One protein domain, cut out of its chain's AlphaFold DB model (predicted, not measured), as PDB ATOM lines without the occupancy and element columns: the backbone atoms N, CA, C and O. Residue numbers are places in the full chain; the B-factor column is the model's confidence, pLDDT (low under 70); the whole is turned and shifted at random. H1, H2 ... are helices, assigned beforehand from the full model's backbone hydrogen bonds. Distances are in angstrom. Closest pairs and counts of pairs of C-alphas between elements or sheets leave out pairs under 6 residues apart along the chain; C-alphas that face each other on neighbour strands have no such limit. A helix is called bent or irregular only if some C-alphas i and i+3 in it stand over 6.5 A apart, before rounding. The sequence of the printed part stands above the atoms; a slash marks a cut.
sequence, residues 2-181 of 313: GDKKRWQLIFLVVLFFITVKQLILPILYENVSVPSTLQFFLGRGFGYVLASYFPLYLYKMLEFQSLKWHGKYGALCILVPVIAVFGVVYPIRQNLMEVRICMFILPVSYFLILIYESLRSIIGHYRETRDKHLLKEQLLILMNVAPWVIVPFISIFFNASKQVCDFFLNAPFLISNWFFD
ATOM      1  N   GLY A   2      32.516  39.134 -34.001       63.91
ATOM      2  CA  GLY A   2      31.585  39.895 -33.145       63.91
ATOM      3  C   GLY A   2      30.253  40.255 -33.820       63.91
ATOM      4  O   GLY A   2      29.214  40.227 -33.169       63.91
ATOM      5  N   ASP A   3      30.253  40.501 -35.133       73.00
ATOM      6  CA  ASP A   3      29.038  40.934 -35.836       73.00
ATOM      7  C   ASP A   3      27.979  39.837 -36.003       73.00
ATOM      8  O   ASP A   3      26.802  40.116 -35.796       73.00
ATOM      9  N   LYS A   4      28.356  38.578 -36.260       73.19
ATOM     10  CA  LYS A   4      27.388  37.461 -36.337       73.19
ATOM     11  C   LYS A   4      26.623  37.269 -35.021       73.19
ATOM     12  O   LYS A   4      25.398  37.184 -35.027       73.19
ATOM     13  N   LYS A   5      27.333  37.306 -33.884       74.56
ATOM     14  CA  LYS A   5      26.714  37.258 -32.548       74.56
ATOM     15  C   LYS A   5      25.760  38.431 -32.320       74.56
ATOM     16  O   LYS A   5      24.673  38.238 -31.787       74.56
ATOM     17  N   ARG A   6      26.139  39.641 -32.747       79.50
ATOM     18  CA  ARG A   6      25.271  40.826 -32.653       79.50
ATOM     19  C   ARG A   6      23.979  40.636 -33.445       79.50
ATOM     20  O   ARG A   6      22.910  40.883 -32.902       79.50
ATOM     21  N   TRP A   7      24.051  40.153 -34.684       80.69
ATOM     22  CA  TRP A   7      22.863  39.939 -35.521       80.69
ATOM     23  C   TRP A   7      21.946  38.830 -34.999       80.69
ATOM     24  O   TRP A   7      20.724  38.975 -35.059       80.69
ATOM     25  N   GLN A   8      22.510  37.763 -34.431       77.06
ATOM     26  CA  GLN A   8      21.734  36.739 -33.725       77.06
ATOM     27  C   GLN A   8      21.066  37.282 -32.466       77.06
ATOM     28  O   GLN A   8      19.897  36.997 -32.230       77.06
ATOM     29  N   LEU A   9      21.768  38.106 -31.687       79.88
ATOM     30  CA  LEU A   9      21.202  38.727 -30.496       79.88
ATOM     31  C   LEU A   9      20.084  39.710 -30.856       79.88
ATOM     32  O   LEU A   9      19.032  39.684 -30.227       79.88
ATOM     33  N   ILE A  10      20.258  40.512 -31.911       82.88
ATOM     34  CA  ILE A  10      19.186  41.360 -32.455       82.88
ATOM     35  C   ILE A  10      17.990  40.493 -32.846       82.88
ATOM     36  O   ILE A  10      16.863  40.800 -32.469       82.88
ATOM     37  N   PHE A  11      18.219  39.388 -33.557       80.12
ATOM     38  CA  PHE A  11      17.145  38.479 -33.940       80.12
ATOM     39  C   PHE A  11      16.416  37.889 -32.719       80.12
ATOM     40  O   PHE A  11      15.186  37.873 -32.694       80.12
ATOM     41  N   LEU A  12      17.153  37.502 -31.674       79.69
ATOM     42  CA  LEU A  12      16.602  37.006 -30.411       79.69
ATOM     43  C   LEU A  12      15.768  38.070 -29.691       79.69
ATOM     44  O   LEU A  12      14.676  37.775 -29.215       79.69
ATOM     45  N   VAL A  13      16.242  39.317 -29.662       82.75
ATOM     46  CA  VAL A  13      15.509  40.454 -29.090       82.75
ATOM     47  C   VAL A  13      14.210  40.704 -29.858       82.75
ATOM     48  O   VAL A  13      13.157  40.867 -29.244       82.75
ATOM     49  N   VAL A  14      14.244  40.677 -31.193       81.31
ATOM     50  CA  VAL A  14      13.034  40.847 -32.013       81.31
ATOM     51  C   VAL A  14      12.041  39.705 -31.762       81.31
ATOM     52  O   VAL A  14      10.852  39.967 -31.574       81.31
ATOM     53  N   LEU A  15      12.510  38.455 -31.698       78.38
ATOM     54  CA  LEU A  15      11.667  37.302 -31.359       78.38
ATOM     55  C   LEU A  15      11.062  37.426 -29.959       78.38
ATOM     56  O   LEU A  15       9.863  37.208 -29.794       78.38
ATOM     57  N   PHE A  16      11.852  37.840 -28.969       80.38
ATOM     58  CA  PHE A  16      11.380  38.079 -27.608       80.38
ATOM     59  C   PHE A  16      10.236  39.097 -27.583       80.38
ATOM     60  O   PHE A  16       9.178  38.815 -27.019       80.38
ATOM     61  N   PHE A  17      10.393  40.241 -28.256       79.88
ATOM     62  CA  PHE A  17       9.332  41.246 -28.335       79.88
ATOM     63  C   PHE A  17       8.057  40.706 -28.986       79.88
ATOM     64  O   PHE A  17       6.958  41.043 -28.548       79.88
ATOM     65  N   ILE A  18       8.179  39.842 -29.994       76.00
ATOM     66  CA  ILE A  18       7.021  39.234 -30.660       76.00
ATOM     67  C   ILE A  18       6.304  38.252 -29.738       76.00
ATOM     68  O   ILE A  18       5.074  38.293 -29.664       76.00
ATOM     69  N   THR A  19       7.045  37.432 -28.995       75.62
ATOM     70  CA  THR A  19       6.489  36.499 -28.006       75.62
ATOM     71  C   THR A  19       5.796  37.246 -26.865       75.62
ATOM     72  O   THR A  19       4.646  36.953 -26.541       75.62
ATOM     73  N   VAL A  20       6.434  38.281 -26.311       77.12
ATOM     74  CA  VAL A  20       5.839  39.142 -25.273       77.12
ATOM     75  C   VAL A  20       4.564  39.808 -25.790       77.12
ATOM     76  O   VAL A  20       3.526  39.792 -25.131       77.12
ATOM     77  N   LYS A  21       4.588  40.328 -27.017       79.19
ATOM     78  CA  LYS A  21       3.414  40.921 -27.660       79.19
ATOM     79  C   LYS A  21       2.270  39.916 -27.840       79.19
ATOM     80  O   LYS A  21       1.106  40.293 -27.702       79.19
ATOM     81  N   GLN A  22       2.566  38.659 -28.168       71.19
ATOM     82  CA  GLN A  22       1.541  37.619 -28.304       71.19
ATOM     83  C   GLN A  22       0.848  37.304 -26.972       71.19
ATOM     84  O   GLN A  22      -0.309  36.885 -27.007       71.19
ATOM     85  N   LEU A  23       1.528  37.534 -25.844       76.50
ATOM     86  CA  LEU A  23       0.973  37.410 -24.497       76.50
ATOM     87  C   LEU A  23       0.168  38.655 -24.085       76.50
ATOM     88  O   LEU A  23      -0.928  38.522 -23.552       76.50
ATOM     89  N   ILE A  24       0.686  39.859 -24.358       77.88
ATOM     90  CA  ILE A  24       0.105  41.121 -23.864       77.88
ATOM     91  C   ILE A  24      -1.112  41.582 -24.684       77.88
ATOM     92  O   ILE A  24      -2.088  42.055 -24.106       77.88
ATOM     93  N   LEU A  25      -1.095  41.469 -26.020       78.19
ATOM     94  CA  LEU A  25      -2.190  42.018 -26.839       78.19
ATOM     95  C   LEU A  25      -3.569  41.390 -26.578       78.19
ATOM     96  O   LEU A  25      -4.526  42.156 -26.541       78.19
ATOM     97  N   PRO A  26      -3.715  40.067 -26.371       75.25
ATOM     98  CA  PRO A  26      -5.003  39.490 -25.985       75.25
ATOM     99  C   PRO A  26      -5.574  40.121 -24.706       75.25
ATOM    100  O   PRO A  26      -6.731  40.524 -24.695       75.25
ATOM    101  N   ILE A  27      -4.731  40.317 -23.685       77.81
ATOM    102  CA  ILE A  27      -5.111  40.940 -22.406       77.81
ATOM    103  C   ILE A  27      -5.544  42.399 -22.620       77.81
ATOM    104  O   ILE A  27      -6.511  42.866 -22.023       77.81
ATOM    105  N   LEU A  28      -4.857  43.139 -23.493       75.50
ATOM    106  CA  LEU A  28      -5.242  44.511 -23.844       75.50
ATOM    107  C   LEU A  28      -6.585  44.571 -24.579       75.50
ATOM    108  O   LEU A  28      -7.378  45.468 -24.310       75.50
ATOM    109  N   TYR A  29      -6.848  43.641 -25.497       78.75
ATOM    110  CA  TYR A  29      -8.083  43.623 -26.287       78.75
ATOM    111  C   TYR A  29      -9.319  43.222 -25.482       78.75
ATOM    112  O   TYR A  29     -10.422  43.620 -25.844       78.75
ATOM    113  N   GLU A  30      -9.147  42.466 -24.400       77.44
ATOM    114  CA  GLU A  30     -10.232  42.159 -23.461       77.44
ATOM    115  C   GLU A  30     -10.622  43.378 -22.613       77.44
ATOM    116  O   GLU A  30     -11.789  43.546 -22.272       77.44
ATOM    117  N   ASN A  31      -9.662  44.261 -22.315       77.88
ATOM    118  CA  ASN A  31      -9.865  45.416 -21.435       77.88
ATOM    119  C   ASN A  31     -10.145  46.732 -22.180       77.88
ATOM    120  O   ASN A  31     -10.612  47.699 -21.579       77.88
ATOM    121  N   VAL A  32      -9.854  46.796 -23.482       80.06
ATOM    122  CA  VAL A  32     -10.031  47.989 -24.318       80.06
ATOM    123  C   VAL A  32     -10.820  47.611 -25.565       80.06
ATOM    124  O   VAL A  32     -10.429  46.708 -26.301       80.06
ATOM    125  N   SER A  33     -11.905  48.338 -25.851       78.56
ATOM    126  CA  SER A  33     -12.722  48.145 -27.056       78.56
ATOM    127  C   SER A  33     -11.981  48.599 -28.321       78.56
ATOM    128  O   SER A  33     -12.235  49.661 -28.883       78.56
ATOM    129  N   VAL A  34     -11.027  47.786 -28.771       77.56
ATOM    130  CA  VAL A  34     -10.273  47.993 -30.011       77.56
ATOM    131  C   VAL A  34     -11.062  47.398 -31.186       77.56
ATOM    132  O   VAL A  34     -11.482  46.243 -31.087       77.56
ATOM    133  N   PRO A  35     -11.236  48.103 -32.322       82.25
ATOM    134  CA  PRO A  35     -11.904  47.549 -33.501       82.25
ATOM    135  C   PRO A  35     -11.259  46.242 -33.977       82.25
ATOM    136  O   PRO A  35     -10.033  46.146 -34.061       82.25
ATOM    137  N   SER A  36     -12.070  45.251 -34.355       74.88
ATOM    138  CA  SER A  36     -11.603  43.917 -34.781       74.88
ATOM    139  C   SER A  36     -10.604  43.969 -35.946       74.88
ATOM    140  O   SER A  36      -9.645  43.197 -35.987       74.88
ATOM    141  N   THR A  37     -10.760  44.935 -36.848       75.69
ATOM    142  CA  THR A  37      -9.819  45.228 -37.937       75.69
ATOM    143  C   THR A  37      -8.435  45.628 -37.424       75.69
ATOM    144  O   THR A  37      -7.419  45.125 -37.908       75.69
ATOM    145  N   LEU A  38      -8.382  46.505 -36.418       76.00
ATOM    146  CA  LEU A  38      -7.129  46.966 -35.827       76.00
ATOM    147  C   LEU A  38      -6.491  45.860 -34.977       76.00
ATOM    148  O   LEU A  38      -5.281  45.657 -35.056       76.00
ATOM    149  N   GLN A  39      -7.300  45.075 -34.257       75.81
ATOM    150  CA  GLN A  39      -6.825  43.885 -33.548       75.81
ATOM    151  C   GLN A  39      -6.197  42.867 -34.500       75.81
ATOM    152  O   GLN A  39      -5.167  42.275 -34.182       75.81
ATOM    153  N   PHE A  40      -6.787  42.673 -35.682       73.44
ATOM    154  CA  PHE A  40      -6.251  41.789 -36.709       73.44
ATOM    155  C   PHE A  40      -4.929  42.321 -37.280       73.44
ATOM    156  O   PHE A  40      -3.949  41.573 -37.361       73.44
ATOM    157  N   PHE A  41      -4.872  43.615 -37.612       74.62
ATOM    158  CA  PHE A  41      -3.671  44.266 -38.132       74.62
ATOM    159  C   PHE A  41      -2.516  44.232 -37.124       74.62
ATOM    160  O   PHE A  41      -1.437  43.750 -37.442       74.62
ATOM    161  N   LEU A  42      -2.739  44.639 -35.877       74.81
ATOM    162  CA  LEU A  42      -1.727  44.571 -34.817       74.81
ATOM    163  C   LEU A  42      -1.450  43.119 -34.391       74.81
ATOM    164  O   LEU A  42      -0.335  42.740 -34.037       74.81
ATOM    165  N   GLY A  43      -2.451  42.247 -34.462       71.75
ATOM    166  CA  GLY A  43      -2.345  40.827 -34.139       71.75
ATOM    167  C   GLY A  43      -1.433  40.066 -35.100       71.75
ATOM    168  O   GLY A  43      -0.631  39.250 -34.644       71.75
ATOM    169  N   ARG A  44      -1.493  40.359 -36.404       72.81
ATOM    170  CA  ARG A  44      -0.760  39.608 -37.441       72.81
ATOM    171  C   ARG A  44       0.299  40.414 -38.201       72.81
ATOM    172  O   ARG A  44       1.263  39.823 -38.674       72.81
ATOM    173  N   GLY A  45       0.187  41.739 -38.247       76.75
ATOM    174  CA  GLY A  45       1.106  42.662 -38.929       76.75
ATOM    175  C   GLY A  45       2.555  42.554 -38.457       76.75
ATOM    176  O   GLY A  45       3.473  42.535 -39.271       76.75
ATOM    177  N   PHE A  46       2.774  42.364 -37.153       77.94
ATOM    178  CA  PHE A  46       4.121  42.183 -36.593       77.94
ATOM    179  C   PHE A  46       4.850  40.948 -37.135       77.94
ATOM    180  O   PHE A  46       6.072  40.973 -37.254       77.94
ATOM    181  N   GLY A  47       4.119  39.892 -37.513       79.69
ATOM    182  CA  GLY A  47       4.721  38.733 -38.173       79.69
ATOM    183  C   GLY A  47       5.349  39.109 -39.516       79.69
ATOM    184  O   GLY A  47       6.430  38.632 -39.835       79.69
ATOM    185  N   TYR A  48       4.731  40.032 -40.260       85.00
ATOM    186  CA  TYR A  48       5.278  40.546 -41.518       85.00
ATOM    187  C   TYR A  48       6.442  41.513 -41.307       85.00
ATOM    188  O   TYR A  48       7.381  41.502 -42.097       85.00
ATOM    189  N   VAL A  49       6.420  42.307 -40.232       86.00
ATOM    190  CA  VAL A  49       7.568  43.147 -39.849       86.00
ATOM    191  C   VAL A  49       8.781  42.269 -39.560       86.00
ATOM    192  O   VAL A  49       9.847  42.503 -40.125       86.00
ATOM    193  N   LEU A  50       8.616  41.204 -38.774       85.25
ATOM    194  CA  LEU A  50       9.700  40.248 -38.574       85.25
ATOM    195  C   LEU A  50      10.091  39.550 -39.875       85.25
ATOM    196  O   LEU A  50      11.278  39.438 -40.172       85.25
ATOM    197  N   ALA A  51       9.114  39.128 -40.678       87.12
ATOM    198  CA  ALA A  51       9.407  38.480 -41.945       87.12
ATOM    199  C   ALA A  51      10.257  39.372 -42.863       87.12
ATOM    200  O   ALA A  51      11.178  38.895 -43.523       87.12
ATOM    201  N   SER A  52       9.997  40.683 -42.848       91.38
ATOM    202  CA  SER A  52      10.735  41.692 -43.614       91.38
ATOM    203  C   SER A  52      12.185  41.878 -43.160       91.38
ATOM    204  O   SER A  52      13.009  42.354 -43.937       91.38
ATOM    205  N   TYR A  53      12.522  41.456 -41.939       90.94
ATOM    206  CA  TYR A  53      13.888  41.466 -41.423       90.94
ATOM    207  C   TYR A  53      14.721  40.273 -41.924       90.94
ATOM    208  O   TYR A  53      15.943  40.384 -42.039       90.94
ATOM    209  N   PHE A  54      14.098  39.150 -42.296       91.56
ATOM    210  CA  PHE A  54      14.821  37.945 -42.725       91.56
ATOM    211  C   PHE A  54      15.775  38.123 -43.914       91.56
ATOM    212  O   PHE A  54      16.882  37.589 -43.844       91.56
ATOM    213  N   PRO A  55      15.435  38.872 -44.979       94.31
ATOM    214  CA  PRO A  55      16.372  39.141 -46.067       94.31
ATOM    215  C   PRO A  55      17.658  39.828 -45.590       94.31
ATOM    216  O   PRO A  55      18.755  39.443 -45.994       94.31
ATOM    217  N   LEU A  56      17.530  40.815 -44.695       93.81
ATOM    218  CA  LEU A  56      18.673  41.512 -44.105       93.81
ATOM    219  C   LEU A  56      19.477  40.577 -43.199       93.81
ATOM    220  O   LEU A  56      20.701  40.524 -43.313       93.81
ATOM    221  N   TYR A  57      18.794  39.821 -42.337       91.88
ATOM    222  CA  TYR A  57      19.415  38.850 -41.442       91.88
ATOM    223  C   TYR A  57      20.237  37.809 -42.213       91.88
ATOM    224  O   TYR A  57      21.413  37.620 -41.913       91.88
ATOM    225  N   LEU A  58      19.664  37.187 -43.250       93.38
ATOM    226  CA  LEU A  58      20.365  36.198 -44.073       93.38
ATOM    227  C   LEU A  58      21.559  36.813 -44.807       93.38
ATOM    228  O   LEU A  58      22.636  36.224 -44.801       93.38
ATOM    229  N   TYR A  59      21.412  38.014 -45.375       94.94
ATOM    230  CA  TYR A  59      22.529  38.709 -46.018       94.94
ATOM    231  C   TYR A  59      23.676  38.995 -45.038       94.94
ATOM    232  O   TYR A  59      24.838  38.783 -45.375       94.94
ATOM    233  N   LYS A  60      23.365  39.444 -43.817       91.50
ATOM    234  CA  LYS A  60      24.376  39.769 -42.802       91.50
ATOM    235  C   LYS A  60      25.011  38.545 -42.152       91.50
ATOM    236  O   LYS A  60      26.176  38.615 -41.786       91.50
ATOM    237  N   MET A  61      24.276  37.446 -42.012       88.19
ATOM    238  CA  MET A  61      24.787  36.219 -41.396       88.19
ATOM    239  C   MET A  61      25.582  35.349 -42.369       88.19
ATOM    240  O   MET A  61      26.564  34.725 -41.970       88.19
ATOM    241  N   LEU A  62      25.155  35.296 -43.634       90.62
ATOM    242  CA  LEU A  62      25.801  34.486 -44.665       90.62
ATOM    243  C   LEU A  62      26.868  35.260 -45.452       90.62
ATOM    244  O   LEU A  62      27.736  34.635 -46.048       90.62
ATOM    245  N   GLU A  63      26.808  36.595 -45.463       91.38
ATOM    246  CA  GLU A  63      27.785  37.499 -46.100       91.38
ATOM    247  C   GLU A  63      27.978  37.281 -47.621       91.38
ATOM    248  O   GLU A  63      28.929  37.779 -48.225       91.38
ATOM    249  N   PHE A  64      27.041  36.596 -48.286       93.00
ATOM    250  CA  PHE A  64      27.095  36.366 -49.731       93.00
ATOM    251  C   PHE A  64      26.683  37.598 -50.546       93.00
ATOM    252  O   PHE A  64      25.637  38.207 -50.312       93.00
ATOM    253  N   GLN A  65      27.458  37.915 -51.589       91.25
ATOM    254  CA  GLN A  65      27.153  39.027 -52.502       91.25
ATOM    255  C   GLN A  65      25.877  38.799 -53.322       91.25
ATOM    256  O   GLN A  65      25.154  39.758 -53.591       91.25
ATOM    257  N   SER A  66      25.553  37.546 -53.656       91.88
ATOM    258  CA  SER A  66      24.291  37.163 -54.313       91.88
ATOM    259  C   SER A  66      23.058  37.613 -53.519       91.88
ATOM    260  O   SER A  66      22.047  37.994 -54.101       91.88
ATOM    261  N   LEU A  67      23.158  37.661 -52.187       94.62
ATOM    262  CA  LEU A  67      22.067  38.061 -51.298       94.62
ATOM    263  C   LEU A  67      21.992  39.574 -51.055       94.62
ATOM    264  O   LEU A  67      21.072  40.035 -50.383       94.62
ATOM    265  N   LYS A  68      22.907  40.378 -51.610       95.88
ATOM    266  CA  LYS A  68      22.973  41.827 -51.357       95.88
ATOM    267  C   LYS A  68      21.688  42.557 -51.739       95.88
ATOM    268  O   LYS A  68      21.240  43.441 -51.007       95.88
ATOM    269  N   TRP A  69      21.086  42.191 -52.872       96.94
ATOM    270  CA  TRP A  69      19.828  42.796 -53.309       96.94
ATOM    271  C   TRP A  69      18.691  42.467 -52.335       96.94
ATOM    272  O   TRP A  69      17.991  43.375 -51.883       96.94
ATOM    273  N   HIS A  70      18.585  41.200 -51.926       95.88
ATOM    274  CA  HIS A  70      17.623  40.760 -50.918       95.88
ATOM    275  C   HIS A  70      17.840  41.474 -49.582       95.88
ATOM    276  O   HIS A  70      16.886  41.977 -48.998       95.88
ATOM    277  N   GLY A  71      19.086  41.603 -49.124       94.25
ATOM    278  CA  GLY A  71      19.410  42.307 -47.887       94.25
ATOM    279  C   GLY A  71      19.049  43.793 -47.908       94.25
ATOM    280  O   GLY A  71      18.668  44.336 -46.875       94.25
ATOM    281  N   LYS A  72      19.137  44.454 -49.071       94.94
ATOM    282  CA  LYS A  72      18.840  45.888 -49.213       94.94
ATOM    283  C   LYS A  72      17.354  46.181 -49.431       94.94
ATOM    284  O   LYS A  72      16.839  47.135 -48.859       94.94
ATOM    285  N   TYR A  73      16.682  45.397 -50.272       95.38
ATOM    286  CA  TYR A  73      15.323  45.702 -50.739       95.38
ATOM    287  C   TYR A  73      14.280  44.659 -50.347       95.38
ATOM    288  O   TYR A  73      13.085  44.922 -50.451       95.38
ATOM    289  N   GLY A  74      14.696  43.497 -49.848       93.75
ATOM    290  CA  GLY A  74      13.793  42.389 -49.556       93.75
ATOM    291  C   GLY A  74      12.715  42.709 -48.527       93.75
ATOM    292  O   GLY A  74      11.615  42.171 -48.614       93.75
ATOM    293  N   ALA A  75      12.989  43.625 -47.593       94.00
ATOM    294  CA  ALA A  75      11.981  44.108 -46.654       94.00
ATOM    295  C   ALA A  75      10.782  44.744 -47.381       94.00
ATOM    296  O   ALA A  75       9.629  44.485 -47.032       94.00
ATOM    297  N   LEU A  76      11.044  45.518 -48.440       94.00
ATOM    298  CA  LEU A  76      10.012  46.163 -49.253       94.00
ATOM    299  C   LEU A  76       9.192  45.132 -50.032       94.00
ATOM    300  O   LEU A  76       7.974  45.268 -50.115       94.00
ATOM    301  N   CYS A  77       9.829  44.065 -50.526       92.00
ATOM    302  CA  CYS A  77       9.149  42.964 -51.216       92.00
ATOM    303  C   CYS A  77       8.130  42.229 -50.333       92.00
ATOM    304  O   CYS A  77       7.255  41.552 -50.862       92.00
ATOM    305  N   ILE A  78       8.224  42.365 -49.006       91.31
ATOM    306  CA  ILE A  78       7.270  41.785 -48.054       91.31
ATOM    307  C   ILE A  78       6.272  42.840 -47.570       91.31
ATOM    308  O   ILE A  78       5.065  42.609 -47.616       91.31
ATOM    309  N   LEU A  79       6.748  44.006 -47.128       91.81
ATOM    310  CA  LEU A  79       5.893  45.025 -46.515       91.81
ATOM    311  C   LEU A  79       4.979  45.727 -47.522       91.81
ATOM    312  O   LEU A  79       3.812  45.954 -47.210       91.81
ATOM    313  N   VAL A  80       5.471  46.052 -48.722       92.25
ATOM    314  CA  VAL A  80       4.678  46.788 -49.719       92.25
ATOM    315  C   VAL A  80       3.452  45.982 -50.159       92.25
ATOM    316  O   VAL A  80       2.356  46.536 -50.091       92.25
ATOM    317  N   PRO A  81       3.560  44.684 -50.519       90.06
ATOM    318  CA  PRO A  81       2.379  43.872 -50.808       90.06
ATOM    319  C   PRO A  81       1.382  43.802 -49.653       90.06
ATOM    320  O   PRO A  81       0.182  43.912 -49.879       90.06
ATOM    321  N   VAL A  82       1.860  43.659 -48.413       88.75
ATOM    322  CA  VAL A  82       0.988  43.579 -47.230       88.75
ATOM    323  C   VAL A  82       0.223  44.885 -47.033       88.75
ATOM    324  O   VAL A  82      -0.996  44.861 -46.865       88.75
ATOM    325  N   ILE A  83       0.914  46.025 -47.110       89.94
ATOM    326  CA  ILE A  83       0.298  47.351 -46.989       89.94
ATOM    327  C   ILE A  83      -0.669  47.602 -48.148       89.94
ATOM    328  O   ILE A  83      -1.765  48.098 -47.913       89.94
ATOM    329  N   ALA A  84      -0.318  47.226 -49.380       90.19
ATOM    330  CA  ALA A  84      -1.181  47.404 -50.545       90.19
ATOM    331  C   ALA A  84      -2.457  46.553 -50.452       90.19
ATOM    332  O   ALA A  84      -3.558  47.058 -50.659       90.19
ATOM    333  N   VAL A  85      -2.336  45.274 -50.083       88.12
ATOM    334  CA  VAL A  85      -3.498  44.389 -49.915       88.12
ATOM    335  C   VAL A  85      -4.383  44.885 -48.769       88.12
ATOM    336  O   VAL A  85      -5.601  44.953 -48.920       88.12
ATOM    337  N   PHE A  86      -3.800  45.306 -47.646       84.44
ATOM    338  CA  PHE A  86      -4.583  45.822 -46.525       84.44
ATOM    339  C   PHE A  86      -5.202  47.201 -46.807       84.44
ATOM    340  O   PHE A  86      -6.340  47.452 -46.431       84.44
ATOM    341  N   GLY A  87      -4.487  48.095 -47.487       86.12
ATOM    342  CA  GLY A  87      -4.952  49.451 -47.784       86.12
ATOM    343  C   GLY A  87      -5.956  49.527 -48.933       86.12
ATOM    344  O   GLY A  87      -6.789  50.426 -48.943       86.12
ATOM    345  N   VAL A  88      -5.904  48.591 -49.887       88.88
ATOM    346  CA  VAL A  88      -6.739  48.623 -51.101       88.88
ATOM    347  C   VAL A  88      -7.756  47.487 -51.124       88.88
ATOM    348  O   VAL A  88      -8.947  47.725 -51.299       88.88
ATOM    349  N   VAL A  89      -7.320  46.239 -50.932       85.81
ATOM    350  CA  VAL A  89      -8.197  45.067 -51.111       85.81
ATOM    351  C   VAL A  89      -9.182  44.932 -49.951       85.81
ATOM    352  O   VAL A  89     -10.343  44.587 -50.177       85.81
ATOM    353  N   TYR A  90      -8.758  45.231 -48.720       86.12
ATOM    354  CA  TYR A  90      -9.635  45.108 -47.554       86.12
ATOM    355  C   TYR A  90     -10.835  46.069 -47.569       86.12
ATOM    356  O   TYR A  90     -11.949  45.568 -47.404       86.12
ATOM    357  N   PRO A  91     -10.686  47.386 -47.835       87.12
ATOM    358  CA  PRO A  91     -11.838  48.286 -47.938       87.12
ATOM    359  C   PRO A  91     -12.858  47.872 -49.006       87.12
ATOM    360  O   PRO A  91     -14.053  48.077 -48.811       87.12
ATOM    361  N   ILE A  92     -12.398  47.263 -50.107       89.25
ATOM    362  CA  ILE A  92     -13.254  46.826 -51.221       89.25
ATOM    363  C   ILE A  92     -14.006  45.537 -50.875       89.25
ATOM    364  O   ILE A  92     -15.198  45.419 -51.143       89.25
ATOM    365  N   ARG A  93     -13.305  44.540 -50.324       86.69
ATOM    366  CA  ARG A  93     -13.858  43.192 -50.125       86.69
ATOM    367  C   ARG A  93     -14.582  43.031 -48.795       86.69
ATOM    368  O   ARG A  93     -15.450  42.173 -48.695       86.69
ATOM    369  N   GLN A  94     -14.164  43.766 -47.760       84.88
ATOM    370  CA  GLN A  94     -14.601  43.628 -46.360       84.88
ATOM    371  C   GLN A  94     -14.552  42.187 -45.798       84.88
ATOM    372  O   GLN A  94     -15.042  41.915 -44.704       84.88
ATOM    373  N   ASN A  95     -13.888  41.264 -46.501       83.31
ATOM    374  CA  ASN A  95     -13.725  39.869 -46.124       83.31
ATOM    375  C   ASN A  95     -12.290  39.623 -45.643       83.31
ATOM    376  O   ASN A  95     -11.337  39.574 -46.425       83.31
ATOM    377  N   LEU A  96     -12.134  39.439 -44.331       78.25
ATOM    378  CA  LEU A  96     -10.834  39.210 -43.695       78.25
ATOM    379  C   LEU A  96     -10.155  37.906 -44.143       78.25
ATOM    380  O   LEU A  96      -8.929  37.811 -44.067       78.25
ATOM    381  N   MET A  97     -10.917  36.898 -44.577       78.19
ATOM    382  CA  MET A  97     -10.361  35.611 -44.996       78.19
ATOM    383  C   MET A  97      -9.704  35.709 -46.376       78.19
ATOM    384  O   MET A  97      -8.568  35.273 -46.546       78.19
ATOM    385  N   GLU A  98     -10.367  36.350 -47.339       80.06
ATOM    386  CA  GLU A  98      -9.810  36.573 -48.681       80.06
ATOM    387  C   GLU A  98      -8.567  37.464 -48.635       80.06
ATOM    388  O   GLU A  98      -7.517  37.118 -49.176       80.06
ATOM    389  N   VAL A  99      -8.652  38.576 -47.899       82.44
ATOM    390  CA  VAL A  99      -7.536  39.513 -47.706       82.44
ATOM    391  C   VAL A  99      -6.332  38.801 -47.095       82.44
ATOM    392  O   VAL A  99      -5.198  39.022 -47.518       82.44
ATOM    393  N   ARG A 100      -6.565  37.891 -46.142       77.00
ATOM    394  CA  ARG A 100      -5.515  37.067 -45.533       77.00
ATOM    395  C   ARG A 100      -4.803  36.189 -46.557       77.00
ATOM    396  O   ARG A 100      -3.577  36.153 -46.544       77.00
ATOM    397  N   ILE A 101      -5.541  35.496 -47.419       80.81
ATOM    398  CA  ILE A 101      -4.948  34.631 -48.450       80.81
ATOM    399  C   ILE A 101      -4.081  35.473 -49.396       80.81
ATOM    400  O   ILE A 101      -2.918  35.137 -49.622       80.81
ATOM    401  N   CYS A 102      -4.591  36.617 -49.863       81.31
ATOM    402  CA  CYS A 102      -3.840  37.531 -50.725       81.31
ATOM    403  C   CYS A 102      -2.569  38.077 -50.054       81.31
ATOM    404  O   CYS A 102      -1.524  38.156 -50.700       81.31
ATOM    405  N   MET A 103      -2.630  38.413 -48.760       81.44
ATOM    406  CA  MET A 103      -1.464  38.883 -48.000       81.44
ATOM    407  C   MET A 103      -0.392  37.813 -47.808       81.44
ATOM    408  O   MET A 103       0.754  38.179 -47.581       81.44
ATOM    409  N   PHE A 104      -0.725  36.522 -47.878       81.81
ATOM    410  CA  PHE A 104       0.263  35.454 -47.721       81.81
ATOM    411  C   PHE A 104       0.937  35.064 -49.028       81.81
ATOM    412  O   PHE A 104       2.145  34.845 -49.018       81.81
ATOM    413  N   ILE A 105       0.194  35.000 -50.138       84.31
ATOM    414  CA  ILE A 105       0.721  34.507 -51.421       84.31
ATOM    415  C   ILE A 105       1.989  35.270 -51.820       84.31
ATOM    416  O   ILE A 105       3.025  34.653 -52.043       84.31
ATOM    417  N   LEU A 106       1.938  36.605 -51.843       85.31
ATOM    418  CA  LEU A 106       3.057  37.422 -52.322       85.31
ATOM    419  C   LEU A 106       4.313  37.310 -51.427       85.31
ATOM    420  O   LEU A 106       5.376  36.970 -51.957       85.31
ATOM    421  N   PRO A 107       4.238  37.508 -50.093       86.31
ATOM    422  CA  PRO A 107       5.380  37.292 -49.209       86.31
ATOM    423  C   PRO A 107       5.924  35.867 -49.241       86.31
ATOM    424  O   PRO A 107       7.137  35.704 -49.260       86.31
ATOM    425  N   VAL A 108       5.064  34.843 -49.275       87.19
ATOM    426  CA  VAL A 108       5.494  33.437 -49.323       87.19
ATOM    427  C   VAL A 108       6.248  33.144 -50.615       87.19
ATOM    428  O   VAL A 108       7.328  32.558 -50.562       87.19
ATOM    429  N   SER A 109       5.736  33.588 -51.766       89.69
ATOM    430  CA  SER A 109       6.425  33.435 -53.050       89.69
ATOM    431  C   SER A 109       7.799  34.102 -53.033       89.69
ATOM    432  O   SER A 109       8.788  33.480 -53.421       89.69
ATOM    433  N   TYR A 110       7.886  35.333 -52.521       92.56
ATOM    434  CA  TYR A 110       9.168  36.017 -52.353       92.56
ATOM    435  C   TYR A 110      10.113  35.246 -51.420       92.56
ATOM    436  O   TYR A 110      11.307  35.116 -51.686       92.56
ATOM    437  N   PHE A 111       9.584  34.694 -50.333       90.56
ATOM    438  CA  PHE A 111      10.389  33.969 -49.366       90.56
ATOM    439  C   PHE A 111      10.940  32.650 -49.902       90.56
ATOM    440  O   PHE A 111      12.075  32.292 -49.599       90.56
ATOM    441  N   LEU A 112      10.172  31.941 -50.731       92.25
ATOM    442  CA  LEU A 112      10.655  30.750 -51.430       92.25
ATOM    443  C   LEU A 112      11.850  31.088 -52.331       92.25
ATOM    444  O   LEU A 112      12.836  30.352 -52.323       92.25
ATOM    445  N   ILE A 113      11.807  32.229 -53.028       94.75
ATOM    446  CA  ILE A 113      12.940  32.736 -53.819       94.75
ATOM    447  C   ILE A 113      14.140  33.020 -52.906       94.75
ATOM    448  O   ILE A 113      15.251  32.589 -53.201       94.75
ATOM    449  N   LEU A 114      13.925  33.688 -51.769       95.12
ATOM    450  CA  LEU A 114      14.989  33.999 -50.810       95.12
ATOM    451  C   LEU A 114      15.666  32.737 -50.254       95.12
ATOM    452  O   LEU A 114      16.895  32.685 -50.170       95.12
ATOM    453  N   ILE A 115      14.884  31.719 -49.879       94.38
ATOM    454  CA  ILE A 115      15.406  30.434 -49.395       94.38
ATOM    455  C   ILE A 115      16.179  29.719 -50.505       94.38
ATOM    456  O   ILE A 115      17.275  29.220 -50.249       94.38
ATOM    457  N   TYR A 116      15.648  29.704 -51.730       95.88
ATOM    458  CA  TYR A 116      16.313  29.105 -52.884       95.88
ATOM    459  C   TYR A 116      17.670  29.763 -53.174       95.88
ATOM    460  O   TYR A 116      18.681  29.064 -53.246       95.88
ATOM    461  N   GLU A 117      17.724  31.095 -53.274       96.44
ATOM    462  CA  GLU A 117      18.968  31.832 -53.539       96.44
ATOM    463  C   GLU A 117      19.984  31.679 -52.398       96.44
ATOM    464  O   GLU A 117      21.188  31.526 -52.635       96.44
ATOM    465  N   SER A 118      19.507  31.633 -51.151       96.25
ATOM    466  CA  SER A 118      20.358  31.363 -49.990       96.25
ATOM    467  C   SER A 118      20.950  29.957 -50.066       96.25
ATOM    468  O   SER A 118      22.165  29.801 -49.980       96.25
ATOM    469  N   LEU A 119      20.126  28.933 -50.308       96.44
ATOM    470  CA  LEU A 119      20.582  27.548 -50.410       96.44
ATOM    471  C   LEU A 119      21.549  27.351 -51.584       96.44
ATOM    472  O   LEU A 119      22.582  26.701 -51.430       96.44
ATOM    473  N   ARG A 120      21.260  27.958 -52.740       96.56
ATOM    474  CA  ARG A 120      22.148  27.953 -53.908       96.56
ATOM    475  C   ARG A 120      23.517  28.543 -53.572       96.56
ATOM    476  O   ARG A 120      24.532  27.955 -53.941       96.56
ATOM    477  N   SER A 121      23.545  29.663 -52.851       96.44
ATOM    478  CA  SER A 121      24.785  30.335 -52.440       96.44
ATOM    479  C   SER A 121      25.585  29.498 -51.437       96.44
ATOM    480  O   SER A 121      26.791  29.336 -51.604       96.44
ATOM    481  N   ILE A 122      24.909  28.880 -50.463       96.12
ATOM    482  CA  ILE A 122      25.512  27.964 -49.481       96.12
ATOM    483  C   ILE A 122      26.146  26.750 -50.176       96.12
ATOM    484  O   ILE A 122      27.304  26.414 -49.933       96.12
ATOM    485  N   ILE A 123      25.405  26.103 -51.082       95.69
ATOM    486  CA  ILE A 123      25.899  24.934 -51.821       95.69
ATOM    487  C   ILE A 123      27.068  25.325 -52.733       95.69
ATOM    488  O   ILE A 123      28.036  24.571 -52.826       95.69
ATOM    489  N   GLY A 124      26.995  26.482 -53.397       94.81
ATOM    490  CA  GLY A 124      28.089  27.019 -54.209       94.81
ATOM    491  C   GLY A 124      29.357  27.221 -53.383       94.81
ATOM    492  O   GLY A 124      30.401  26.663 -53.715       94.81
ATOM    493  N   HIS A 125      29.233  27.902 -52.246       93.44
ATOM    494  CA  HIS A 125      30.351  28.162 -51.349       93.44
ATOM    495  C   HIS A 125      30.981  26.876 -50.792       93.44
ATOM    496  O   HIS A 125      32.202  26.746 -50.750       93.44
ATOM    497  N   TYR A 126      30.166  25.879 -50.434       94.31
ATOM    498  CA  TYR A 126      30.673  24.577 -49.996       94.31
ATOM    499  C   TYR A 126      31.420  23.821 -51.102       94.31
ATOM    500  O   TYR A 126      32.389  23.115 -50.822       94.31
ATOM    501  N   ARG A 127      30.999  23.936 -52.368       93.50
ATOM    502  CA  ARG A 127      31.710  23.290 -53.485       93.50
ATOM    503  C   ARG A 127      33.128  23.838 -53.653       93.50
ATOM    504  O   ARG A 127      34.008  23.059 -54.020       93.50
ATOM    505  N   GLU A 128      33.324  25.123 -53.363       92.38
ATOM    506  CA  GLU A 128      34.611  25.822 -53.440       92.38
ATOM    507  C   GLU A 128      35.508  25.520 -52.234       92.38
ATOM    508  O   GLU A 128      36.653  25.115 -52.408       92.38
ATOM    509  N   THR A 129      34.990  25.666 -51.010       91.81
ATOM    510  CA  THR A 129      35.792  25.517 -49.781       91.81
ATOM    511  C   THR A 129      35.936  24.070 -49.319       91.81
ATOM    512  O   THR A 129      36.899  23.734 -48.637       91.81
ATOM    513  N   ARG A 130      34.969  23.205 -49.664       92.62
ATOM    514  CA  ARG A 130      34.810  21.829 -49.150       92.62
ATOM    515  C   ARG A 130      34.738  21.736 -47.624       92.62
ATOM    516  O   ARG A 130      34.874  20.649 -47.060       92.62
ATOM    517  N   ASP A 131      34.434  22.851 -46.965       87.50
ATOM    518  CA  ASP A 131      34.333  22.932 -45.518       87.50
ATOM    519  C   ASP A 131      32.936  22.499 -45.042       87.50
ATOM    520  O   ASP A 131      31.941  23.224 -45.137       87.50
ATOM    521  N   LYS A 132      32.860  21.275 -44.506       87.00
ATOM    522  CA  LYS A 132      31.621  20.711 -43.943       87.00
ATOM    523  C   LYS A 132      31.148  21.456 -42.697       87.00
ATOM    524  O   LYS A 132      29.960  21.418 -42.386       87.00
ATOM    525  N   HIS A 133      32.068  22.066 -41.963       83.44
ATOM    526  CA  HIS A 133      31.785  22.784 -40.736       83.44
ATOM    527  C   HIS A 133      31.063  24.095 -41.058       83.44
ATOM    528  O   HIS A 133      29.971  24.345 -40.548       83.44
ATOM    529  N   LEU A 134      31.592  24.852 -42.020       84.75
ATOM    530  CA  LEU A 134      30.961  26.074 -42.514       84.75
ATOM    531  C   LEU A 134      29.604  25.810 -43.189       84.75
ATOM    532  O   LEU A 134      28.651  26.557 -42.972       84.75
ATOM    533  N   LEU A 135      29.477  24.709 -43.942       90.19
ATOM    534  CA  LEU A 135      28.194  24.288 -44.517       90.19
ATOM    535  C   LEU A 135      27.123  24.086 -43.432       90.19
ATOM    536  O   LEU A 135      25.990  24.539 -43.590       90.19
ATOM    537  N   LYS A 136      27.470  23.412 -42.327       87.38
ATOM    538  CA  LYS A 136      26.538  23.191 -41.211       87.38
ATOM    539  C   LYS A 136      26.101  24.508 -40.571       87.38
ATOM    540  O   LYS A 136      24.904  24.685 -40.365       87.38
ATOM    541  N   GLU A 137      27.032  25.429 -40.312       86.19
ATOM    542  CA  GLU A 137      26.722  26.763 -39.768       86.19
ATOM    543  C   GLU A 137      25.680  27.478 -40.638       86.19
ATOM    544  O   GLU A 137      24.643  27.941 -40.161       86.19
ATOM    545  N   GLN A 138      25.932  27.514 -41.946       91.25
ATOM    546  CA  GLN A 138      25.087  28.206 -42.909       91.25
ATOM    547  C   GLN A 138      23.695  27.569 -43.040       91.25
ATOM    548  O   GLN A 138      22.693  28.281 -43.134       91.25
ATOM    549  N   LEU A 139      23.606  26.235 -42.994       91.69
ATOM    550  CA  LEU A 139      22.325  25.526 -42.999       91.69
ATOM    551  C   LEU A 139      21.528  25.746 -41.706       91.69
ATOM    552  O   LEU A 139      20.311  25.909 -41.777       91.69
ATOM    553  N   LEU A 140      22.185  25.808 -40.544       87.88
ATOM    554  CA  LEU A 140      21.526  26.132 -39.273       87.88
ATOM    555  C   LEU A 140      20.952  27.556 -39.284       87.88
ATOM    556  O   LEU A 140      19.823  27.765 -38.842       87.88
ATOM    557  N   ILE A 141      21.682  28.522 -39.853       89.19
ATOM    558  CA  ILE A 141      21.184  29.893 -40.051       89.19
ATOM    559  C   ILE A 141      19.922  29.889 -40.925       89.19
ATOM    560  O   ILE A 141      18.944  30.560 -40.595       89.19
ATOM    561  N   LEU A 142      19.917  29.116 -42.015       91.25
ATOM    562  CA  LEU A 142      18.764  29.002 -42.911       91.25
ATOM    563  C   LEU A 142      17.562  28.318 -42.232       91.25
ATOM    564  O   LEU A 142      16.417  28.733 -42.426       91.25
ATOM    565  N   MET A 143      17.817  27.311 -41.391       87.81
ATOM    566  CA  MET A 143      16.795  26.578 -40.635       87.81
ATOM    567  C   MET A 143      16.021  27.469 -39.653       87.81
ATOM    568  O   MET A 143      14.858  27.194 -39.382       87.81
ATOM    569  N   ASN A 144      16.606  28.569 -39.174       85.25
ATOM    570  CA  ASN A 144      15.893  29.542 -38.332       85.25
ATOM    571  C   ASN A 144      14.817  30.326 -39.063       85.25
ATOM    572  O   ASN A 144      13.889  30.859 -38.456       85.25
ATOM    573  N   VAL A 145      14.968  30.419 -40.374       88.31
ATOM    574  CA  VAL A 145      14.202  31.323 -41.213       88.31
ATOM    575  C   VAL A 145      13.150  30.542 -42.010       88.31
ATOM    576  O   VAL A 145      12.031  31.014 -42.186       88.31
ATOM    577  N   ALA A 146      13.450  29.302 -42.409       87.94
ATOM    578  CA  ALA A 146      12.551  28.434 -43.175       87.94
ATOM    579  C   ALA A 146      11.155  28.158 -42.550       87.94
ATOM    580  O   ALA A 146      10.174  28.162 -43.301       87.94
ATOM    581  N   PRO A 147      10.989  27.964 -41.224       86.25
ATOM    582  CA  PRO A 147       9.685  27.667 -40.616       86.25
ATOM    583  C   PRO A 147       8.640  28.760 -40.844       86.25
ATOM    584  O   PRO A 147       7.448  28.473 -40.951       86.25
ATOM    585  N   TRP A 148       9.085  30.009 -41.002       83.12
ATOM    586  CA  TRP A 148       8.220  31.156 -41.273       83.12
ATOM    587  C   TRP A 148       7.502  31.066 -42.624       83.12
ATOM    588  O   TRP A 148       6.431  31.647 -42.783       83.12
ATOM    589  N   VAL A 149       8.038  30.290 -43.571       82.69
ATOM    590  CA  VAL A 149       7.376  29.979 -44.850       82.69
ATOM    591  C   VAL A 149       6.325  28.900 -44.682       82.69
ATOM    592  O   VAL A 149       5.271  28.958 -45.304       82.69
ATOM    593  N   ILE A 150       6.625  27.901 -43.855       81.06
ATOM    594  CA  ILE A 150       5.836  26.675 -43.729       81.06
ATOM    595  C   ILE A 150       4.574  26.934 -42.894       81.06
ATOM    596  O   ILE A 150       3.507  26.398 -43.185       81.06
ATOM    597  N   VAL A 151       4.656  27.806 -41.891       82.12
ATOM    598  CA  VAL A 151       3.555  28.052 -40.949       82.12
ATOM    599  C   VAL A 151       2.282  28.617 -41.593       82.12
ATOM    600  O   VAL A 151       1.208  28.119 -41.253       82.12
ATOM    601  N   PRO A 152       2.326  29.564 -42.551       78.44
ATOM    602  CA  PRO A 152       1.141  29.944 -43.319       78.44
ATOM    603  C   PRO A 152       0.455  28.756 -44.010       78.44
ATOM    604  O   PRO A 152      -0.769  28.655 -43.955       78.44
ATOM    605  N   PHE A 153       1.216  27.818 -44.589       78.38
ATOM    606  CA  PHE A 153       0.645  26.611 -45.198       78.38
ATOM    607  C   PHE A 153       0.024  25.687 -44.149       78.38
ATOM    608  O   PHE A 153      -1.111  25.252 -44.321       78.38
ATOM    609  N   ILE A 154       0.724  25.425 -43.042       78.50
ATOM    610  CA  ILE A 154       0.208  24.579 -41.956       78.50
ATOM    611  C   ILE A 154      -1.082  25.172 -41.371       78.50
ATOM    612  O   ILE A 154      -2.073  24.469 -41.185       78.50
ATOM    613  N   SER A 155      -1.101  26.483 -41.133       75.44
ATOM    614  CA  SER A 155      -2.266  27.174 -40.585       75.44
ATOM    615  C   SER A 155      -3.470  27.135 -41.531       75.44
ATOM    616  O   SER A 155      -4.588  26.975 -41.052       75.44
ATOM    617  N   ILE A 156      -3.264  27.286 -42.844       73.00
ATOM    618  CA  ILE A 156      -4.358  27.357 -43.826       73.00
ATOM    619  C   ILE A 156      -4.848  25.963 -44.232       73.00
ATOM    620  O   ILE A 156      -6.050  25.719 -44.212       73.00
ATOM    621  N   PHE A 157      -3.944  25.053 -44.598       74.25
ATOM    622  CA  PHE A 157      -4.310  23.763 -45.194       74.25
ATOM    623  C   PHE A 157      -4.617  22.680 -44.159       74.25
ATOM    624  O   PHE A 157      -5.453  21.821 -44.417       74.25
ATOM    625  N   PHE A 158      -3.980  22.727 -42.987       78.81
ATOM    626  CA  PHE A 158      -4.203  21.744 -41.920       78.81
ATOM    627  C   PHE A 158      -5.092  22.277 -40.798       78.81
ATOM    628  O   PHE A 158      -5.312  21.577 -39.812       78.81
ATOM    629  N   ASN A 159      -5.585  23.516 -40.928       77.75
ATOM    630  CA  ASN A 159      -6.364  24.213 -39.903       77.75
ATOM    631  C   ASN A 159      -5.719  24.108 -38.506       77.75
ATOM    632  O   ASN A 159      -6.396  23.935 -37.490       77.75
ATOM    633  N   ALA A 160      -4.382  24.139 -38.465       79.94
ATOM    634  CA  ALA A 160      -3.636  23.909 -37.242       79.94
ATOM    635  C   ALA A 160      -3.936  25.003 -36.214       79.94
ATOM    636  O   ALA A 160      -4.063  26.186 -36.550       79.94
ATOM    637  N   SER A 161      -4.009  24.613 -34.939       78.88
ATOM    638  CA  SER A 161      -4.215  25.574 -33.863       78.88
ATOM    639  C   SER A 161      -3.053  26.572 -33.798       78.88
ATOM    640  O   SER A 161      -1.919  26.290 -34.204       78.88
ATOM    641  N   LYS A 162      -3.328  27.758 -33.249       73.50
ATOM    642  CA  LYS A 162      -2.314  28.803 -33.056       73.50
ATOM    643  C   LYS A 162      -1.102  28.276 -32.271       73.50
ATOM    644  O   LYS A 162       0.024  28.535 -32.666       73.50
ATOM    645  N   GLN A 163      -1.340  27.476 -31.231       78.19
ATOM    646  CA  GLN A 163      -0.289  26.882 -30.395       78.19
ATOM    647  C   GLN A 163       0.647  25.966 -31.193       78.19
ATOM    648  O   GLN A 163       1.861  26.030 -31.022       78.19
ATOM    649  N   VAL A 164       0.094  25.146 -32.096       81.12
ATOM    650  CA  VAL A 164       0.894  24.289 -32.982       81.12
ATOM    651  C   VAL A 164       1.754  25.151 -33.905       81.12
ATOM    652  O   VAL A 164       2.952  24.911 -34.035       81.12
ATOM    653  N   CYS A 165       1.177  26.199 -34.497       79.56
ATOM    654  CA  CYS A 165       1.919  27.130 -35.350       79.56
ATOM    655  C   CYS A 165       3.055  27.833 -34.586       79.56
ATOM    656  O   CYS A 165       4.181  27.882 -35.076       79.56
ATOM    657  N   ASP A 166       2.777  28.330 -33.379       75.69
ATOM    658  CA  ASP A 166       3.761  29.006 -32.530       75.69
ATOM    659  C   ASP A 166       4.893  28.046 -32.113       75.69
ATOM    660  O   ASP A 166       6.059  28.442 -32.103       75.69
ATOM    661  N   PHE A 167       4.598  26.766 -31.853       81.12
ATOM    662  CA  PHE A 167       5.625  25.749 -31.603       81.12
ATOM    663  C   PHE A 167       6.575  25.593 -32.801       81.12
ATOM    664  O   PHE A 167       7.792  25.656 -32.629       81.12
ATOM    665  N   PHE A 168       6.042  25.461 -34.020       80.44
ATOM    666  CA  PHE A 168       6.861  25.325 -35.230       80.44
ATOM    667  C   PHE A 168       7.694  26.574 -35.552       80.44
ATOM    668  O   PHE A 168       8.782  26.438 -36.107       80.44
ATOM    669  N   LEU A 169       7.227  27.775 -35.193       79.06
ATOM    670  CA  LEU A 169       8.003  29.010 -35.361       79.06
ATOM    671  C   LEU A 169       9.179  29.108 -34.380       79.06
ATOM    672  O   LEU A 169      10.230  29.634 -34.740       79.06
ATOM    673  N   ASN A 170       9.011  28.607 -33.152       77.94
ATOM    674  CA  ASN A 170       9.979  28.807 -32.070       77.94
ATOM    675  C   ASN A 170      10.938  27.623 -31.862       77.94
ATOM    676  O   ASN A 170      12.096  27.832 -31.499       77.94
ATOM    677  N   ALA A 171      10.505  26.382 -32.104       81.75
ATOM    678  CA  ALA A 171      11.329  25.197 -31.853       81.75
ATOM    679  C   ALA A 171      12.635  25.173 -32.678       81.75
ATOM    680  O   ALA A 171      13.692  24.943 -32.087       81.75
ATOM    681  N   PRO A 172      12.635  25.481 -33.991       80.94
ATOM    682  CA  PRO A 172      13.864  25.500 -34.788       80.94
ATOM    683  C   PRO A 172      14.855  26.560 -34.312       80.94
ATOM    684  O   PRO A 172      16.056  26.306 -34.304       80.94
ATOM    685  N   PHE A 173      14.355  27.702 -33.829       75.75
ATOM    686  CA  PHE A 173      15.189  28.745 -33.241       75.75
ATOM    687  C   PHE A 173      15.884  28.269 -31.963       75.75
ATOM    688  O   PHE A 173      17.101  28.405 -31.849       75.75
ATOM    689  N   LEU A 174      15.147  27.654 -31.031       77.94
ATOM    690  CA  LEU A 174      15.721  27.098 -29.799       77.94
ATOM    691  C   LEU A 174      16.769  26.022 -30.096       77.94
ATOM    692  O   LEU A 174      17.866  26.062 -29.544       77.94
ATOM    693  N   ILE A 175      16.446  25.105 -31.011       80.25
ATOM    694  CA  ILE A 175      17.361  24.050 -31.452       80.25
ATOM    695  C   ILE A 175      18.616  24.678 -32.053       80.25
ATOM    696  O   ILE A 175      19.724  24.327 -31.656       80.25
ATOM    697  N   SER A 176      18.463  25.636 -32.969       74.19
ATOM    698  CA  SER A 176      19.607  26.273 -33.612       74.19
ATOM    699  C   SER A 176      20.513  26.979 -32.616       74.19
ATOM    700  O   SER A 176      21.710  26.816 -32.750       74.19
ATOM    701  N   ASN A 177      19.982  27.707 -31.625       75.44
ATOM    702  CA  ASN A 177      20.799  28.460 -30.675       75.44
ATOM    703  C   ASN A 177      21.535  27.518 -29.737       75.44
ATOM    704  O   ASN A 177      22.715  27.719 -29.484       75.44
ATOM    705  N   TRP A 178      20.870  26.451 -29.287       81.12
ATOM    706  CA  TRP A 178      21.525  25.418 -28.495       81.12
ATOM    707  C   TRP A 178      22.682  24.766 -29.262       81.12
ATOM    708  O   TRP A 178      23.779  24.609 -28.726       81.12
ATOM    709  N   PHE A 179      22.462  24.442 -30.541       78.25
ATOM    710  CA  PHE A 179      23.532  23.959 -31.410       78.25
ATOM    711  C   PHE A 179      24.593  25.029 -31.656       78.25
ATOM    712  O   PHE A 179      25.768  24.696 -31.637       78.25
ATOM    713  N   PHE A 180      24.208  26.287 -31.866       73.31
ATOM    714  CA  PHE A 180      25.117  27.383 -32.184       73.31
ATOM    715  C   PHE A 180      26.064  27.663 -31.021       73.31
ATOM    716  O   PHE A 180      27.255  27.806 -31.265       73.31
ATOM    717  N   ASP A 181      25.573  27.664 -29.780       72.75
ATOM    718  CA  ASP A 181      26.394  27.849 -28.579       72.75
ATOM    719  C   ASP A 181      27.363  26.682 -28.377       72.75
ATOM    720  O   ASP A 181      28.575  26.892 -28.297       72.75
TER     721      ASP A 181
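This is residues 2 to 181 of the 313 residues of an uncharacterized protein of Pedobacter sp (UniProt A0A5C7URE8). Helices lie lengthwise in an elongated bundle of two layers: H1, H2 and H3 make one, with H2b at the core, and H4, H7 and, in a row between them, H5 and H6 make the other. Residues 30 to 36 and 128 to 133 stick out at opposite ends. The printed part has 180 residues with seven named helices, H1 to H7 in order, no named strand, and is all helix. H2b, H3b, H4 and H5 form an up-and-down bundle, each running against the one before. The whole is compact, with a radius of gyration of the C-alphas of 17.5 A and spans of 57 by 31 by 31 A.

By hydrogen bonds H2, H3 and H7 were each assigned as one helix, residues 36 to 62, 65 to 93 and 162 to 181, but are bent: C-alphas 43 and 46 are 7.0 A apart, 72 and 75 7.5 A, 169 and 172 6.9 A. Their arms are H2a, residues 36 to 43, H2b, 46 to 62, H3a, 65 to 72, H3b, 75 to 93, H7a, 162 to 169, and H7b, 172 to 181. H1, residues 2 to 31, touches H2b with residues 4 to 18 alone, opposite ways at a shallow tilt of 7 degrees; the closest C-alphas, of Lys 4 and Met 61, are 5.8 A apart. H2b and H3a form a hairpin, closest at the C-alphas of Leu 56 and Gly 71, 3.9 A. H4, residues 96 to 129, forms a hairpin with H3b through residues 96 to 110 alone, closest at the C-alphas of Ile 78 and Pro 107, 5.0 A. H5, residues 132 to 143, touches H2b with residues 138 to 142 alone, closest at the C-alphas of Leu 62 and Gln 138, 6.6 A. H6, residues 147 to 157, forms a hairpin with H7a, closest at the C-alphas of Pro 147 and Leu 169, 5.7 A. H7b touches H5, closest at the C-alphas of Leu 140 and Ser 176, 6.0 A, and H1 and H7b are near each other, with 6 pairs of C-alphas within 10 A. Every O i to N i+4 pair is within hydrogen-bond range in H2a, H5, H7a and H7b; the counts are 24 of 26 in H1, 10 of 13 in H2b, 2 of 4 in H3a, 11 of 15 in H3b, 28 of 30 in H4 and 5 of 7 in H6.

H1 runs 43.4 A from C-alpha 2 at (31.585, 39.895, -33.145), H4 49.0 A, H3b 26.1 A and H2b 24.4 A. H7b ends at C-alpha 181, (26.394, 27.849, -28.579).

The C-alphas farthest apart, of Ser 33 and Arg 130, are 58.7 A apart. The printed part has no cut, and its six links are tight. Mean pLDDT of the printed part is 84.4; residue 2 alone is under 70.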